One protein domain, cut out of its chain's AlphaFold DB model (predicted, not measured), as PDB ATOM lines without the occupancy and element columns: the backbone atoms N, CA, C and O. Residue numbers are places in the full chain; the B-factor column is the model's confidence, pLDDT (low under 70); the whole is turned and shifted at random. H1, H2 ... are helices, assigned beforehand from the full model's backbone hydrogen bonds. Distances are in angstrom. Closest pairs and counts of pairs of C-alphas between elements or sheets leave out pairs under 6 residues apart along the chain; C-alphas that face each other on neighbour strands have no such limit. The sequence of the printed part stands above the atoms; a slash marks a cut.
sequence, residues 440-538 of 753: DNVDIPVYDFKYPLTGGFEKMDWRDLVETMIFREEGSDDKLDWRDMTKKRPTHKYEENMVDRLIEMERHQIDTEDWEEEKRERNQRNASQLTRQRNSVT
ATOM      1  N   ASP A 440     -42.812 -45.015  16.654       64.88
ATOM      2  CA  ASP A 440     -44.210 -45.211  16.274       64.88
ATOM      3  C   ASP A 440     -45.098 -45.767  17.412       64.88
ATOM      4  O   ASP A 440     -46.319 -45.669  17.323       64.88
ATOM      5  N   ASN A 441     -44.517 -46.352  18.472       62.59
ATOM      6  CA  ASN A 441     -45.242 -46.981  19.592       62.59
ATOM      7  C   ASN A 441     -45.059 -46.256  20.936       62.59
ATOM      8  O   ASN A 441     -45.587 -46.706  21.956       62.59
ATOM      9  N   VAL A 442     -44.293 -45.165  20.975       67.44
ATOM     10  CA  VAL A 442     -44.192 -44.323  22.168       67.44
ATOM     11  C   VAL A 442     -45.297 -43.281  22.098       67.44
ATOM     12  O   VAL A 442     -45.266 -42.405  21.238       67.44
ATOM     13  N   ASP A 443     -46.245 -43.353  23.032       63.78
ATOM     14  CA  ASP A 443     -47.178 -42.258  23.295       63.78
ATOM     15  C   ASP A 443     -46.366 -41.048  23.774       63.78
ATOM     16  O   ASP A 443     -46.059 -40.895  24.960       63.78
ATOM     17  N   ILE A 444     -45.940 -40.207  22.827       66.50
ATOM     18  CA  ILE A 444     -45.264 -38.951  23.132       66.50
ATOM     19  C   ILE A 444     -46.293 -38.099  23.881       66.50
ATOM     20  O   ILE A 444     -47.343 -37.788  23.310       66.50
ATOM     21  N   PRO A 445     -46.037 -37.724  25.149       67.12
ATOM     22  CA  PRO A 445     -46.966 -36.880  25.877       67.12
ATOM     23  C   PRO A 445     -47.160 -35.587  25.086       67.12
ATOM     24  O   PRO A 445     -46.186 -34.978  24.639       67.12
ATOM     25  N   VAL A 446     -48.420 -35.197  24.884       68.12
ATOM     26  CA  VAL A 446     -48.760 -33.949  24.199       68.12
ATOM     27  C   VAL A 446     -48.206 -32.814  25.048       68.12
ATOM     28  O   VAL A 446     -48.738 -32.485  26.106       68.12
ATOM     29  N   TYR A 447     -47.068 -32.269  24.632       64.25
ATOM     30  CA  TYR A 447     -46.507 -31.105  25.284       64.25
ATOM     31  C   TYR A 447     -47.264 -29.873  24.789       64.25
ATOM     32  O   TYR A 447     -47.086 -29.455  23.646       64.25
ATOM     33  N   ASP A 448     -48.056 -29.260  25.669       62.06
ATOM     34  CA  ASP A 448     -48.764 -27.997  25.417       62.06
ATOM     35  C   ASP A 448     -47.805 -26.790  25.441       62.06
ATOM     36  O   ASP A 448     -48.029 -25.781  26.119       62.06
ATOM     37  N   PHE A 449     -46.685 -26.871  24.723       70.94
ATOM     38  CA  PHE A 449     -45.864 -25.691  24.498       70.94
ATOM     39  C   PHE A 449     -46.603 -24.788  23.520       70.94
ATOM     40  O   PHE A 449     -46.796 -25.127  22.354       70.94
ATOM     41  N   LYS A 450     -47.010 -23.612  24.003       71.81
ATOM     42  CA  LYS A 450     -47.549 -22.561  23.144       71.81
ATOM     43  C   LYS A 450     -46.543 -22.294  22.024       71.81
ATOM     44  O   LYS A 450     -45.398 -21.945  22.313       71.81
ATOM     45  N   TYR A 451     -46.975 -22.472  20.774       73.44
ATOM     46  CA  TYR A 451     -46.108 -22.283  19.617       73.44
ATOM     47  C   TYR A 451     -45.476 -20.879  19.681       73.44
ATOM     48  O   TYR A 451     -46.199 -19.895  19.877       73.44
ATOM     49  N   PRO A 452     -44.138 -20.762  19.591       77.62
ATOM     50  CA  PRO A 452     -43.444 -19.497  19.826       77.62
ATOM     51  C   PRO A 452     -43.667 -18.467  18.710       77.62
ATOM     52  O   PRO A 452     -43.317 -17.301  18.887       77.62
ATOM     53  N   LEU A 453     -44.243 -18.876  17.574       81.38
ATOM     54  CA  LEU A 453     -44.557 -18.001  16.450       81.38
ATOM     55  C   LEU A 453     -46.056 -17.694  16.392       81.38
ATOM     56  O   LEU A 453     -46.907 -18.527  16.698       81.38
ATOM     57  N   THR A 454     -46.390 -16.490  15.940       79.25
ATOM     58  CA  THR A 454     -47.777 -16.078  15.713       79.25
ATOM     59  C   THR A 454     -48.433 -16.877  14.573       79.25
ATOM     60  O   THR A 454     -47.767 -17.346  13.647       79.25
ATOM     61  N   GLY A 455     -49.764 -17.039  14.644       69.06
ATOM     62  CA  GLY A 455     -50.603 -18.003  13.893       69.06
ATOM     63  C   GLY A 455     -50.709 -17.841  12.364       69.06
ATOM     64  O   GLY A 455     -51.754 -18.092  11.762       69.06
ATOM     65  N   GLY A 456     -49.658 -17.362  11.708       74.69
ATOM     66  CA  GLY A 456     -49.417 -17.525  10.275       74.69
ATOM     67  C   GLY A 456     -48.341 -18.562   9.959       74.69
ATOM     68  O   GLY A 456     -48.439 -19.217   8.929       74.69
ATOM     69  N   PHE A 457     -47.358 -18.718  10.845       82.06
ATOM     70  CA  PHE A 457     -46.153 -19.509  10.587       82.06
ATOM     71  C   PHE A 457     -46.262 -20.966  11.047       82.06
ATOM     72  O   PHE A 457     -45.521 -21.813  10.574       82.06
ATOM     73  N   GLU A 458     -47.215 -21.280  11.923       80.75
ATOM     74  CA  GLU A 458     -47.416 -22.636  12.457       80.75
ATOM     75  C   GLU A 458     -47.774 -23.673  11.382       80.75
ATOM     76  O   GLU A 458     -47.417 -24.838  11.493       80.75
ATOM     77  N   LYS A 459     -48.467 -23.240  10.323       82.44
ATOM     78  CA  LYS A 459     -48.871 -24.098   9.197       82.44
ATOM     79  C   LYS A 459     -47.957 -23.952   7.985       82.44
ATOM     80  O   LYS A 459     -48.323 -24.394   6.899       82.44
ATOM     81  N   MET A 460     -46.846 -23.238   8.135       84.75
ATOM     82  CA  MET A 460     -45.943 -22.987   7.030       84.75
ATOM     83  C   MET A 460     -45.014 -24.179   6.866       84.75
ATOM     84  O   MET A 460     -44.364 -24.590   7.824       84.75
ATOM     85  N   ASP A 461     -44.959 -24.719   5.652       89.94
ATOM     86  CA  ASP A 461     -43.916 -25.667   5.303       89.94
ATOM     87  C   ASP A 461     -42.631 -24.883   5.018       89.94
ATOM     88  O   ASP A 461     -42.522 -24.141   4.035       89.94
ATOM     89  N   TRP A 462     -41.687 -24.975   5.951       90.50
ATOM     90  CA  TRP A 462     -40.406 -24.288   5.856       90.50
ATOM     91  C   TRP A 462     -39.557 -24.840   4.715       90.50
ATOM     92  O   TRP A 462     -38.824 -24.075   4.089       90.50
ATOM     93  N   ARG A 463     -39.694 -26.134   4.402       91.94
ATOM     94  CA  ARG A 463     -38.945 -26.785   3.330       91.94
ATOM     95  C   ARG A 463     -39.376 -26.244   1.971       91.94
ATOM     96  O   ARG A 463     -38.526 -25.776   1.219       91.94
ATOM     97  N   ASP A 464     -40.682 -26.178   1.716       91.00
ATOM     98  CA  ASP A 464     -41.235 -25.585   0.487       91.00
ATOM     99  C   ASP A 464     -40.803 -24.117   0.313       91.00
ATOM    100  O   ASP A 464     -40.482 -23.660  -0.790       91.00
ATOM    101  N   LEU A 465     -40.775 -23.349   1.408       90.81
ATOM    102  CA  LEU A 465     -40.320 -21.959   1.385       90.81
ATOM    103  C   LEU A 465     -38.850 -21.856   0.962       90.81
ATOM    104  O   LEU A 465     -38.518 -21.044   0.103       90.81
ATOM    105  N   VAL A 466     -37.972 -22.678   1.540       92.19
ATOM    106  CA  VAL A 466     -36.542 -22.654   1.208       92.19
ATOM    107  C   VAL A 466     -36.295 -23.165  -0.209       92.19
ATOM    108  O   VAL A 466     -35.557 -22.527  -0.957       92.19
ATOM    109  N   GLU A 467     -36.945 -24.253  -0.622       90.75
ATOM    110  CA  GLU A 467     -36.826 -24.781  -1.984       90.75
ATOM    111  C   GLU A 467     -37.237 -23.720  -3.013       90.75
ATOM    112  O   GLU A 467     -36.506 -23.454  -3.967       90.75
ATOM    113  N   THR A 468     -38.357 -23.026  -2.796       89.00
ATOM    114  CA  THR A 468     -38.802 -21.962  -3.711       89.00
ATOM    115  C   THR A 468     -37.865 -20.751  -3.753       89.00
ATOM    116  O   THR A 468     -37.746 -20.129  -4.815       89.00
ATOM    117  N   MET A 469     -37.171 -20.436  -2.654       89.12
ATOM    118  CA  MET A 469     -36.102 -19.431  -2.649       89.12
ATOM    119  C   MET A 469     -34.905 -19.897  -3.487       89.12
ATOM    120  O   MET A 469     -34.472 -19.165  -4.376       89.12
ATOM    121  N   ILE A 470     -34.423 -21.126  -3.271       87.62
ATOM    122  CA  ILE A 470     -33.272 -21.698  -3.991       87.62
ATOM    123  C   ILE A 470     -33.550 -21.772  -5.500       87.62
ATOM    124  O   ILE A 470     -32.754 -21.277  -6.297       87.62
ATOM    125  N   PHE A 471     -34.709 -22.303  -5.911       83.81
ATOM    126  CA  PHE A 471     -35.069 -22.438  -7.331       83.81
ATOM    127  C   PHE A 471     -35.142 -21.098  -8.072       83.81
ATOM    128  O   PHE A 471     -34.936 -21.052  -9.286       83.81
ATOM    129  N   ARG A 472     -35.464 -20.002  -7.376       77.38
ATOM    130  CA  ARG A 472     -35.520 -18.668  -7.987       77.38
ATOM    131  C   ARG A 472     -34.180 -17.940  -7.972       77.38
ATOM    132  O   ARG A 472     -33.948 -17.158  -8.892       77.38
ATOM    133  N   GLU A 473     -33.303 -18.214  -7.005       76.50
ATOM    134  CA  GLU A 473     -31.936 -17.668  -6.982       76.50
ATOM    135  C   GLU A 473     -31.130 -18.081  -8.227       76.50
ATOM    136  O   GLU A 473     -30.315 -17.302  -8.711       76.50
ATOM    137  N   GLU A 474     -31.386 -19.257  -8.811       73.75
ATOM    138  CA  GLU A 474     -30.650 -19.724  -9.998       73.75
ATOM    139  C   GLU A 474     -30.996 -18.977 -11.304       73.75
ATOM    140  O   GLU A 474     -30.288 -19.129 -12.302       73.75
ATOM    141  N   GLY A 475     -32.058 -18.160 -11.324       70.12
ATOM    142  CA  GLY A 475     -32.542 -17.490 -12.542       70.12
ATOM    143  C   GLY A 475     -32.748 -15.976 -12.447       70.12
ATOM    144  O   GLY A 475     -33.107 -15.360 -13.451       70.12
ATOM    145  N   SER A 476     -32.554 -15.375 -11.273       74.44
ATOM    146  CA  SER A 476     -32.888 -13.980 -10.972       74.44
ATOM    147  C   SER A 476     -31.760 -13.326 -10.176       74.44
ATOM    148  O   SER A 476     -31.405 -13.821  -9.111       74.44
ATOM    149  N   ASP A 477     -31.235 -12.191 -10.654       75.19
ATOM    150  CA  ASP A 477     -30.263 -11.376  -9.898       75.19
ATOM    151  C   ASP A 477     -30.870 -10.813  -8.595       75.19
ATOM    152  O   ASP A 477     -30.149 -10.490  -7.646       75.19
ATOM    153  N   ASP A 478     -32.202 -10.748  -8.525       77.75
ATOM    154  CA  ASP A 478     -32.926 -10.381  -7.317       77.75
ATOM    155  C   ASP A 478     -33.086 -11.621  -6.435       77.75
ATOM    156  O   ASP A 478     -33.911 -12.502  -6.705       77.75
ATOM    157  N   LYS A 479     -32.286 -11.682  -5.367       75.25
ATOM    158  CA  LYS A 479     -32.473 -12.645  -4.280       75.25
ATOM    159  C   LYS A 479     -33.838 -12.399  -3.655       75.25
ATOM    160  O   LYS A 479     -34.048 -11.353  -3.041       75.25
ATOM    161  N   LEU A 480     -34.761 -13.344  -3.817       80.69
ATOM    162  CA  LEU A 480     -36.045 -13.252  -3.135       80.69
ATOM    163  C   LEU A 480     -35.826 -13.400  -1.636       80.69
ATOM    164  O   LEU A 480     -35.319 -14.419  -1.173       80.69
ATOM    165  N   ASP A 481     -36.250 -12.391  -0.885       86.00
ATOM    166  CA  ASP A 481     -36.363 -12.495   0.559       86.00
ATOM    167  C   ASP A 481     -37.645 -13.272   0.901       86.00
ATOM    168  O   ASP A 481     -38.711 -13.064   0.308       86.00
ATOM    169  N   TRP A 482     -37.581 -14.159   1.895       87.56
ATOM    170  CA  TRP A 482     -38.754 -14.895   2.378       87.56
ATOM    171  C   TRP A 482     -39.848 -13.948   2.892       87.56
ATOM    172  O   TRP A 482     -41.039 -14.281   2.896       87.56
ATOM    173  N   ARG A 483     -39.452 -12.731   3.288       87.81
ATOM    174  CA  ARG A 483     -40.342 -11.634   3.690       87.81
ATOM    175  C   ARG A 483     -41.295 -11.189   2.581       87.81
ATOM    176  O   ARG A 483     -42.355 -10.647   2.892       87.81
ATOM    177  N   ASP A 484     -40.936 -11.419   1.322       85.06
ATOM    178  CA  ASP A 484     -41.769 -11.094   0.160       85.06
ATOM    179  C   ASP A 484     -42.629 -12.285  -0.281       85.06
ATOM    180  O   ASP A 484     -43.668 -12.117  -0.921       85.06
ATOM    181  N   MET A 485     -42.232 -13.499   0.106       81.94
ATOM    182  CA  MET A 485     -42.975 -14.734  -0.161       81.94
ATOM    183  C   MET A 485     -44.069 -15.007   0.877       81.94
ATOM    184  O   MET A 485     -45.062 -15.683   0.595       81.94
ATOM    185  N   THR A 486     -43.920 -14.456   2.080       83.31
ATOM    186  CA  THR A 486     -44.881 -14.605   3.174       83.31
ATOM    187  C   THR A 486     -45.945 -13.506   3.136       83.31
ATOM    188  O   THR A 486     -45.662 -12.317   3.222       83.31
ATOM    189  N   LYS A 487     -47.228 -13.895   3.063       80.44
ATOM    190  CA  LYS A 487     -48.358 -12.937   3.113       80.44
ATOM    191  C   LYS A 487     -48.473 -12.209   4.456       80.44
ATOM    192  O   LYS A 487     -49.091 -11.152   4.535       80.44
ATOM    193  N   LYS A 488     -47.949 -12.813   5.523       80.88
ATOM    194  CA  LYS A 488     -47.972 -12.279   6.883       80.88
ATOM    195  C   LYS A 488     -46.545 -11.964   7.291       80.88
ATOM    196  O   LYS A 488     -45.711 -12.861   7.312       80.88
ATOM    197  N   ARG A 489     -46.293 -10.707   7.646       80.12
ATOM    198  CA  ARG A 489     -45.026 -10.319   8.262       80.12
ATOM    199  C   ARG A 489     -45.078 -10.593   9.763       80.12
ATOM    200  O   ARG A 489     -46.156 -10.447  10.350       80.12
ATOM    201  N   PRO A 490     -43.963 -11.006  10.384       84.81
ATOM    202  CA  PRO A 490     -43.932 -11.193  11.823       84.81
ATOM    203  C   PRO A 490     -44.205  -9.869  12.530       84.81
ATOM    204  O   PRO A 490     -43.869  -8.795  12.034       84.81
ATOM    205  N   THR A 491     -44.848  -9.944  13.690       83.06
ATOM    206  CA  THR A 491     -45.283  -8.727  14.396       83.06
ATOM    207  C   THR A 491     -44.134  -8.134  15.203       83.06
ATOM    208  O   THR A 491     -44.067  -6.927  15.443       83.06
ATOM    209  N   HIS A 492     -43.208  -8.993  15.626       85.81
ATOM    210  CA  HIS A 492     -42.082  -8.629  16.460       85.81
ATOM    211  C   HIS A 492     -40.754  -9.024  15.816       85.81
ATOM    212  O   HIS A 492     -40.612 -10.108  15.260       85.81
ATOM    213  N   LYS A 493     -39.728  -8.192  16.015       87.81
ATOM    214  CA  LYS A 493     -38.362  -8.443  15.528       87.81
ATOM    215  C   LYS A 493     -37.763  -9.773  16.016       87.81
ATOM    216  O   LYS A 493     -36.941 -10.371  15.334       87.81
ATOM    217  N   TYR A 494     -38.155 -10.248  17.203       87.56
ATOM    218  CA  TYR A 494     -37.688 -11.549  17.689       87.56
ATOM    219  C   TYR A 494     -38.271 -12.708  16.864       87.56
ATOM    220  O   TYR A 494     -37.588 -13.707  16.674       87.56
ATOM    221  N   GLU A 495     -39.494 -12.569  16.345       88.56
ATOM    222  CA  GLU A 495     -40.116 -13.555  15.455       88.56
ATOM    223  C   GLU A 495     -39.425 -13.559  14.099       88.56
ATOM    224  O   GLU A 495     -39.120 -14.632  13.600       88.56
ATOM    225  N   GLU A 496     -39.096 -12.384  13.552       88.81
ATOM    226  CA  GLU A 496     -38.289 -12.277  12.326       88.81
ATOM    227  C   GLU A 496     -36.972 -13.045  12.464       88.81
ATOM    228  O   GLU A 496     -36.682 -13.903  11.639       88.81
ATOM    229  N   ASN A 497     -36.233 -12.821  13.554       90.12
ATOM    230  CA  ASN A 497     -34.977 -13.528  13.806       90.12
ATOM    231  C   ASN A 497     -35.165 -15.047  13.976       90.12
ATOM    232  O   ASN A 497     -34.280 -15.824  13.620       90.12
ATOM    233  N   MET A 498     -36.284 -15.488  14.567       90.12
ATOM    234  CA  MET A 498     -36.589 -16.916  14.686       90.12
ATOM    235  C   MET A 498     -36.907 -17.529  13.323       90.12
ATOM    236  O   MET A 498     -36.429 -18.622  13.040       90.12
ATOM    237  N   VAL A 499     -37.658 -16.823  12.475       90.69
ATOM    238  CA  VAL A 499     -37.975 -17.264  11.112       90.69
ATOM    239  C   VAL A 499     -36.721 -17.305  10.240       90.69
ATOM    240  O   VAL A 499     -36.480 -18.325   9.605       90.69
ATOM    241  N   ASP A 500     -35.874 -16.271  10.283       91.75
ATOM    242  CA  ASP A 500     -34.575 -16.260   9.592       91.75
ATOM    243  C   ASP A 500     -33.745 -17.499   9.971       91.75
ATOM    244  O   ASP A 500     -33.195 -18.183   9.108       91.75
ATOM    245  N   ARG A 501     -33.707 -17.837  11.265       92.19
ATOM    246  CA  ARG A 501     -32.959 -18.994  11.766       92.19
ATOM    247  C   ARG A 501     -33.587 -20.333  11.383       92.19
ATOM    248  O   ARG A 501     -32.854 -21.285  11.139       92.19
ATOM    249  N   LEU A 502     -34.916 -20.430  11.341       92.06
ATOM    250  CA  LEU A 502     -35.615 -21.629  10.862       92.06
ATOM    251  C   LEU A 502     -35.319 -21.873   9.381       92.06
ATOM    252  O   LEU A 502     -34.976 -22.988   9.008       92.06
ATOM    253  N   ILE A 503     -35.350 -20.818   8.570       92.75
ATOM    254  CA  ILE A 503     -35.012 -20.875   7.145       92.75
ATOM    255  C   ILE A 503     -33.553 -21.290   6.943       92.75
ATOM    256  O   ILE A 503     -33.264 -22.139   6.106       92.75
ATOM    257  N   GLU A 504     -32.623 -20.744   7.727       92.25
ATOM    258  CA  GLU A 504     -31.210 -21.131   7.664       92.25
ATOM    259  C   GLU A 504     -30.996 -22.605   8.054       92.25
ATOM    260  O   GLU A 504     -30.240 -23.317   7.392       92.25
ATOM    261  N   MET A 505     -31.692 -23.094   9.086       94.44
ATOM    262  CA  MET A 505     -31.629 -24.507   9.476       94.44
ATOM    263  C   MET A 505     -32.178 -25.434   8.391       94.44
ATOM    264  O   MET A 505     -31.561 -26.462   8.125       94.44
ATOM    265  N   GLU A 506     -33.294 -25.086   7.753       94.38
ATOM    266  CA  GLU A 506     -33.848 -25.876   6.646       94.38
ATOM    267  C   GLU A 506     -32.952 -25.846   5.408       94.38
ATOM    268  O   GLU A 506     -32.713 -26.884   4.792       94.38
ATOM    269  N   ARG A 507     -32.348 -24.697   5.090       92.94
ATOM    270  CA  ARG A 507     -31.346 -24.604   4.020       92.94
ATOM    271  C   ARG A 507     -30.186 -25.566   4.258       92.94
ATOM    272  O   ARG A 507     -29.806 -26.305   3.357       92.94
ATOM    273  N   HIS A 508     -29.663 -25.613   5.481       93.00
ATOM    274  CA  HIS A 508     -28.597 -26.549   5.832       93.00
ATOM    275  C   HIS A 508     -29.036 -28.017   5.813       93.00
ATOM    276  O   HIS A 508     -28.211 -28.887   5.518       93.00
ATOM    277  N   GLN A 509     -30.300 -28.312   6.124       94.56
ATOM    278  CA  GLN A 509     -30.844 -29.663   5.989       94.56
ATOM    279  C   GLN A 509     -30.868 -30.093   4.520       94.56
ATOM    280  O   GLN A 509     -30.308 -31.143   4.211       94.56
ATOM    281  N   ILE A 510     -31.398 -29.257   3.622       94.00
ATOM    282  CA  ILE A 510     -31.421 -29.517   2.173       94.00
ATOM    283  C   ILE A 510     -29.992 -29.698   1.634       94.00
ATOM    284  O   ILE A 510     -29.699 -30.719   1.016       94.00
ATOM    285  N   ASP A 511     -29.066 -28.793   1.970       92.44
ATOM    286  CA  ASP A 511     -27.654 -28.901   1.564       92.44
ATOM    287  C   ASP A 511     -27.015 -30.229   2.028       92.44
ATOM    288  O   ASP A 511     -26.178 -30.827   1.339       92.44
ATOM    289  N   THR A 512     -27.387 -30.700   3.222       94.06
ATOM    290  CA  THR A 512     -26.891 -31.964   3.778       94.06
ATOM    291  C   THR A 512     -27.500 -33.164   3.057       94.06
ATOM    292  O   THR A 512     -26.772 -34.110   2.744       94.06
ATOM    293  N   GLU A 513     -28.802 -33.136   2.768       93.75
ATOM    294  CA  GLU A 513     -29.494 -34.172   1.996       93.75
ATOM    295  C   GLU A 513     -28.886 -34.318   0.592       93.75
ATOM    296  O   GLU A 513     -28.524 -35.434   0.197       93.75
ATOM    297  N   ASP A 514     -28.657 -33.202  -0.102       93.31
ATOM    298  CA  ASP A 514     -28.024 -33.158  -1.422       93.31
ATOM    299  C   ASP A 514     -26.600 -33.722  -1.384       93.31
ATOM    300  O   ASP A 514     -26.207 -34.550  -2.215       93.31
ATOM    301  N   TRP A 515     -25.814 -33.344  -0.372       94.44
ATOM    302  CA  TRP A 515     -24.467 -33.881  -0.186       94.44
ATOM    303  C   TRP A 515     -24.475 -35.393   0.072       94.44
ATOM    304  O   TRP A 515     -23.623 -36.136  -0.443       94.44
ATOM    305  N   GLU A 516     -25.417 -35.885   0.876       93.69
ATOM    306  CA  GLU A 516     -25.566 -37.310   1.142       93.69
ATOM    307  C   GLU A 516     -26.000 -38.087  -0.099       93.69
ATOM    308  O   GLU A 516     -25.482 -39.187  -0.344       93.69
ATOM    309  N   GLU A 517     -26.903 -37.527  -0.900       94.69
ATOM    310  CA  GLU A 517     -27.323 -38.097  -2.171       94.69
ATOM    311  C   GLU A 517     -26.167 -38.143  -3.173       94.69
ATOM    312  O   GLU A 517     -25.846 -39.226  -3.679       94.69
ATOM    313  N   GLU A 518     -25.438 -37.043  -3.364       94.81
ATOM    314  CA  GLU A 518     -24.284 -36.993  -4.265       94.81
ATOM    315  C   GLU A 518     -23.217 -38.018  -3.848       94.81
ATOM    316  O   GLU A 518     -22.641 -38.757  -4.662       94.81
ATOM    317  N   LYS A 519     -22.975 -38.140  -2.540       94.94
ATOM    318  CA  LYS A 519     -22.063 -39.135  -1.971       94.94
ATOM    319  C   LYS A 519     -22.560 -40.559  -2.210       94.94
ATOM    320  O   LYS A 519     -21.749 -41.446  -2.517       94.94
ATOM    321  N   ARG A 520     -23.864 -40.814  -2.085       93.12
ATOM    322  CA  ARG A 520     -24.494 -42.115  -2.353       93.12
ATOM    323  C   ARG A 520     -24.346 -42.485  -3.823       93.12
ATOM    324  O   ARG A 520     -23.881 -43.591  -4.118       93.12
ATOM    325  N   GLU A 521     -24.628 -41.565  -4.736       93.19
ATOM    326  CA  GLU A 521     -24.444 -41.762  -6.171       93.19
ATOM    327  C   GLU A 521     -22.987 -42.026  -6.535       93.19
ATOM    328  O   GLU A 521     -22.675 -42.987  -7.246       93.19
ATOM    329  N   ARG A 522     -22.059 -41.222  -6.009       91.88
ATOM    330  CA  ARG A 522     -20.619 -41.394  -6.234       91.88
ATOM    331  C   ARG A 522     -20.160 -42.777  -5.777       91.88
ATOM    332  O   ARG A 522     -19.420 -43.461  -6.491       91.88
ATOM    333  N   ASN A 523     -20.648 -43.241  -4.630       91.31
ATOM    334  CA  ASN A 523     -20.368 -44.584  -4.127       91.31
ATOM    335  C   ASN A 523     -20.979 -45.686  -5.007       91.31
ATOM    336  O   ASN A 523     -20.310 -46.691  -5.262       91.31
ATOM    337  N   GLN A 524     -22.193 -45.506  -5.532       91.62
ATOM    338  CA  GLN A 524     -22.810 -46.448  -6.475       91.62
ATOM    339  C   GLN A 524     -22.058 -46.507  -7.815       91.62
ATOM    340  O   GLN A 524     -21.777 -47.599  -8.331       91.62
ATOM    341  N   ARG A 525     -21.643 -45.357  -8.359       91.00
ATOM    342  CA  ARG A 525     -20.802 -45.263  -9.565       91.00
ATOM    343  C   ARG A 525     -19.462 -45.972  -9.339       91.00
ATOM    344  O   ARG A 525     -19.068 -46.815 -10.146       91.00
ATOM    345  N   ASN A 526     -18.813 -45.758  -8.197       89.56
ATOM    346  CA  ASN A 526     -17.568 -46.447  -7.839       89.56
ATOM    347  C   ASN A 526     -17.757 -47.968  -7.671       89.56
ATOM    348  O   ASN A 526     -16.939 -48.761  -8.150       89.56
ATOM    349  N   ALA A 527     -18.851 -48.404  -7.043       87.75
ATOM    350  CA  ALA A 527     -19.167 -49.819  -6.863       87.75
ATOM    351  C   ALA A 527     -19.439 -50.534  -8.200       87.75
ATOM    352  O   ALA A 527     -18.966 -51.657  -8.421       87.75
ATOM    353  N   SER A 528     -20.152 -49.885  -9.124       84.00
ATOM    354  CA  SER A 528     -20.419 -50.435 -10.458       84.00
ATOM    355  C   SER A 528     -19.146 -50.518 -11.314       84.00
ATOM    356  O   SER A 528     -18.915 -51.544 -11.963       84.00
ATOM    357  N   GLN A 529     -18.248 -49.527 -11.242       81.88
ATOM    358  CA  GLN A 529     -16.942 -49.570 -11.914       81.88
ATOM    359  C   GLN A 529     -16.040 -50.693 -11.381       81.88
ATOM    360  O   GLN A 529     -15.455 -51.443 -12.170       81.88
ATOM    361  N   LEU A 530     -15.971 -50.879 -10.059       74.94
ATOM    362  CA  LEU A 530     -15.227 -51.985  -9.436       74.94
ATOM    363  C   LEU A 530     -15.773 -53.357  -9.856       74.94
ATOM    364  O   LEU A 530     -15.005 -54.303 -10.050       74.94
ATOM    365  N   THR A 531     -17.090 -53.468 -10.033       72.94
ATOM    366  CA  THR A 531     -17.738 -54.704 -10.496       72.94
ATOM    367  C   THR A 531     -17.400 -54.995 -11.962       72.94
ATOM    368  O   THR A 531     -17.033 -56.125 -12.291       72.94
ATOM    369  N   ARG A 532     -17.406 -53.980 -12.839       72.38
ATOM    370  CA  ARG A 532     -16.991 -54.126 -14.249       72.38
ATOM    371  C   ARG A 532     -15.521 -54.539 -14.387       72.38
ATOM    372  O   ARG A 532     -15.220 -55.434 -15.174       72.38
ATOM    373  N   GLN A 533     -14.619 -53.964 -13.587       66.31
ATOM    374  CA  GLN A 533     -13.200 -54.352 -13.587       66.31
ATOM    375  C   GLN A 533     -12.968 -55.777 -13.070       66.31
ATOM    376  O   GLN A 533     -12.088 -56.478 -13.566       66.31
ATOM    377  N   ARG A 534     -13.748 -56.250 -12.089       63.03
ATOM    378  CA  ARG A 534     -13.652 -57.649 -11.643       63.03
ATOM    379  C   ARG A 534     -14.106 -58.620 -12.726       63.03
ATOM    380  O   ARG A 534     -13.402 -59.597 -12.970       63.03
ATOM    381  N   ASN A 535     -15.210 -58.320 -13.407       65.50
ATOM    382  CA  ASN A 535     -15.759 -59.197 -14.441       65.50
ATOM    383  C   ASN A 535     -14.866 -59.269 -15.695       65.50
ATOM    384  O   ASN A 535     -14.748 -60.338 -16.299       65.50
ATOM    385  N   SER A 536     -14.173 -58.183 -16.065       62.25
ATOM    386  CA  SER A 536     -13.210 -58.214 -17.177       62.25
ATOM    387  C   SER A 536     -11.981 -59.074 -16.858       62.25
ATOM    388  O   SER A 536     -11.533 -59.858 -17.697       62.25
ATOM    389  N   VAL A 537     -11.478 -59.018 -15.621       59.22
ATOM    390  CA  VAL A 537     -10.319 -59.814 -15.184       59.22
ATOM    391  C   VAL A 537     -10.669 -61.298 -15.036       59.22
ATOM    392  O   VAL A 537      -9.853 -62.153 -15.388       59.22
ATOM    393  N   THR A 538     -11.875 -61.639 -14.566       56.59
ATOM    394  CA  THR A 538     -12.304 -63.044 -14.437       56.59
ATOM    395  C   THR A 538     -12.560 -63.713 -15.784       56.59
ATOM    396  O   THR A 538     -12.307 -64.909 -15.914       56.59
TER     397      THR A 538
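This is residues 440 to 538 of the 753 residues of the protein "uncharacterized protein LOC106163173 isoform X2" of Lingula unguis (UniProt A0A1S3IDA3). One long, straight helix, H3, makes the longest axis; near its first part a small head packs on it, in which H1 meets H3 nearly at right angles and the short H2 sits by H1. Residues 511 to 538 of H3 stick out far beyond this head, and residues 440 to 451 stick out as a tail on the other side of H3 from H1. The printed part has 99 residues with three named helices, H1, H2 and H3 in that order, and no named strand; the class is all helix. It is extended, with a radius of gyration of the C-alphas of 21.1 A, and flat, spanning 69 by 48 by 17 A.

Start at Asp 440 and pass residues 440 to 461, which hold no named element, to reach H1, residues 462 to 473. Its residues 462 to 466 alone touch residues 502 to 507 of H3, residues 493 to 538; the closest C-alphas, of Arg 463 and Glu 506, are 6.1 A apart. The lines of H1 and H3 are about perpendicular, at 75 degrees. Next look at H2, residues 482 to 485: it only just touches H1, at residues 465 to 469 alone, with 3 pairs of C-alphas within 8 A, the closest being Met 469 and Trp 482 at 7.3 A. H2 and H3 are near each other, with closest C-alphas 8.4 A apart. In H1 and H3 every O i to N i+4 pair is within hydrogen-bond range; H2 is too short for such a pair.

Find C-alpha 462 at (-40.406, -24.288, 5.856); from there H1 runs 16.7 A to Glu 473. H2 goes from Trp 482 to Met 485. H3 begins at C-alpha 493, (-38.362, -8.443, 15.528), and runs 67.5 A to C-alpha 538 at (-12.304, -63.044, -14.437).

The two C-alphas farthest apart, of Thr 491 and Thr 538, are 69.8 A apart. Residues 473 to 478 stand free too. The printed part has no cut, and both links, H1 to H2 and H2 to H3, are short. Look for pLDDT under 70 at residues 440 to 448, 455 and 533 to 538.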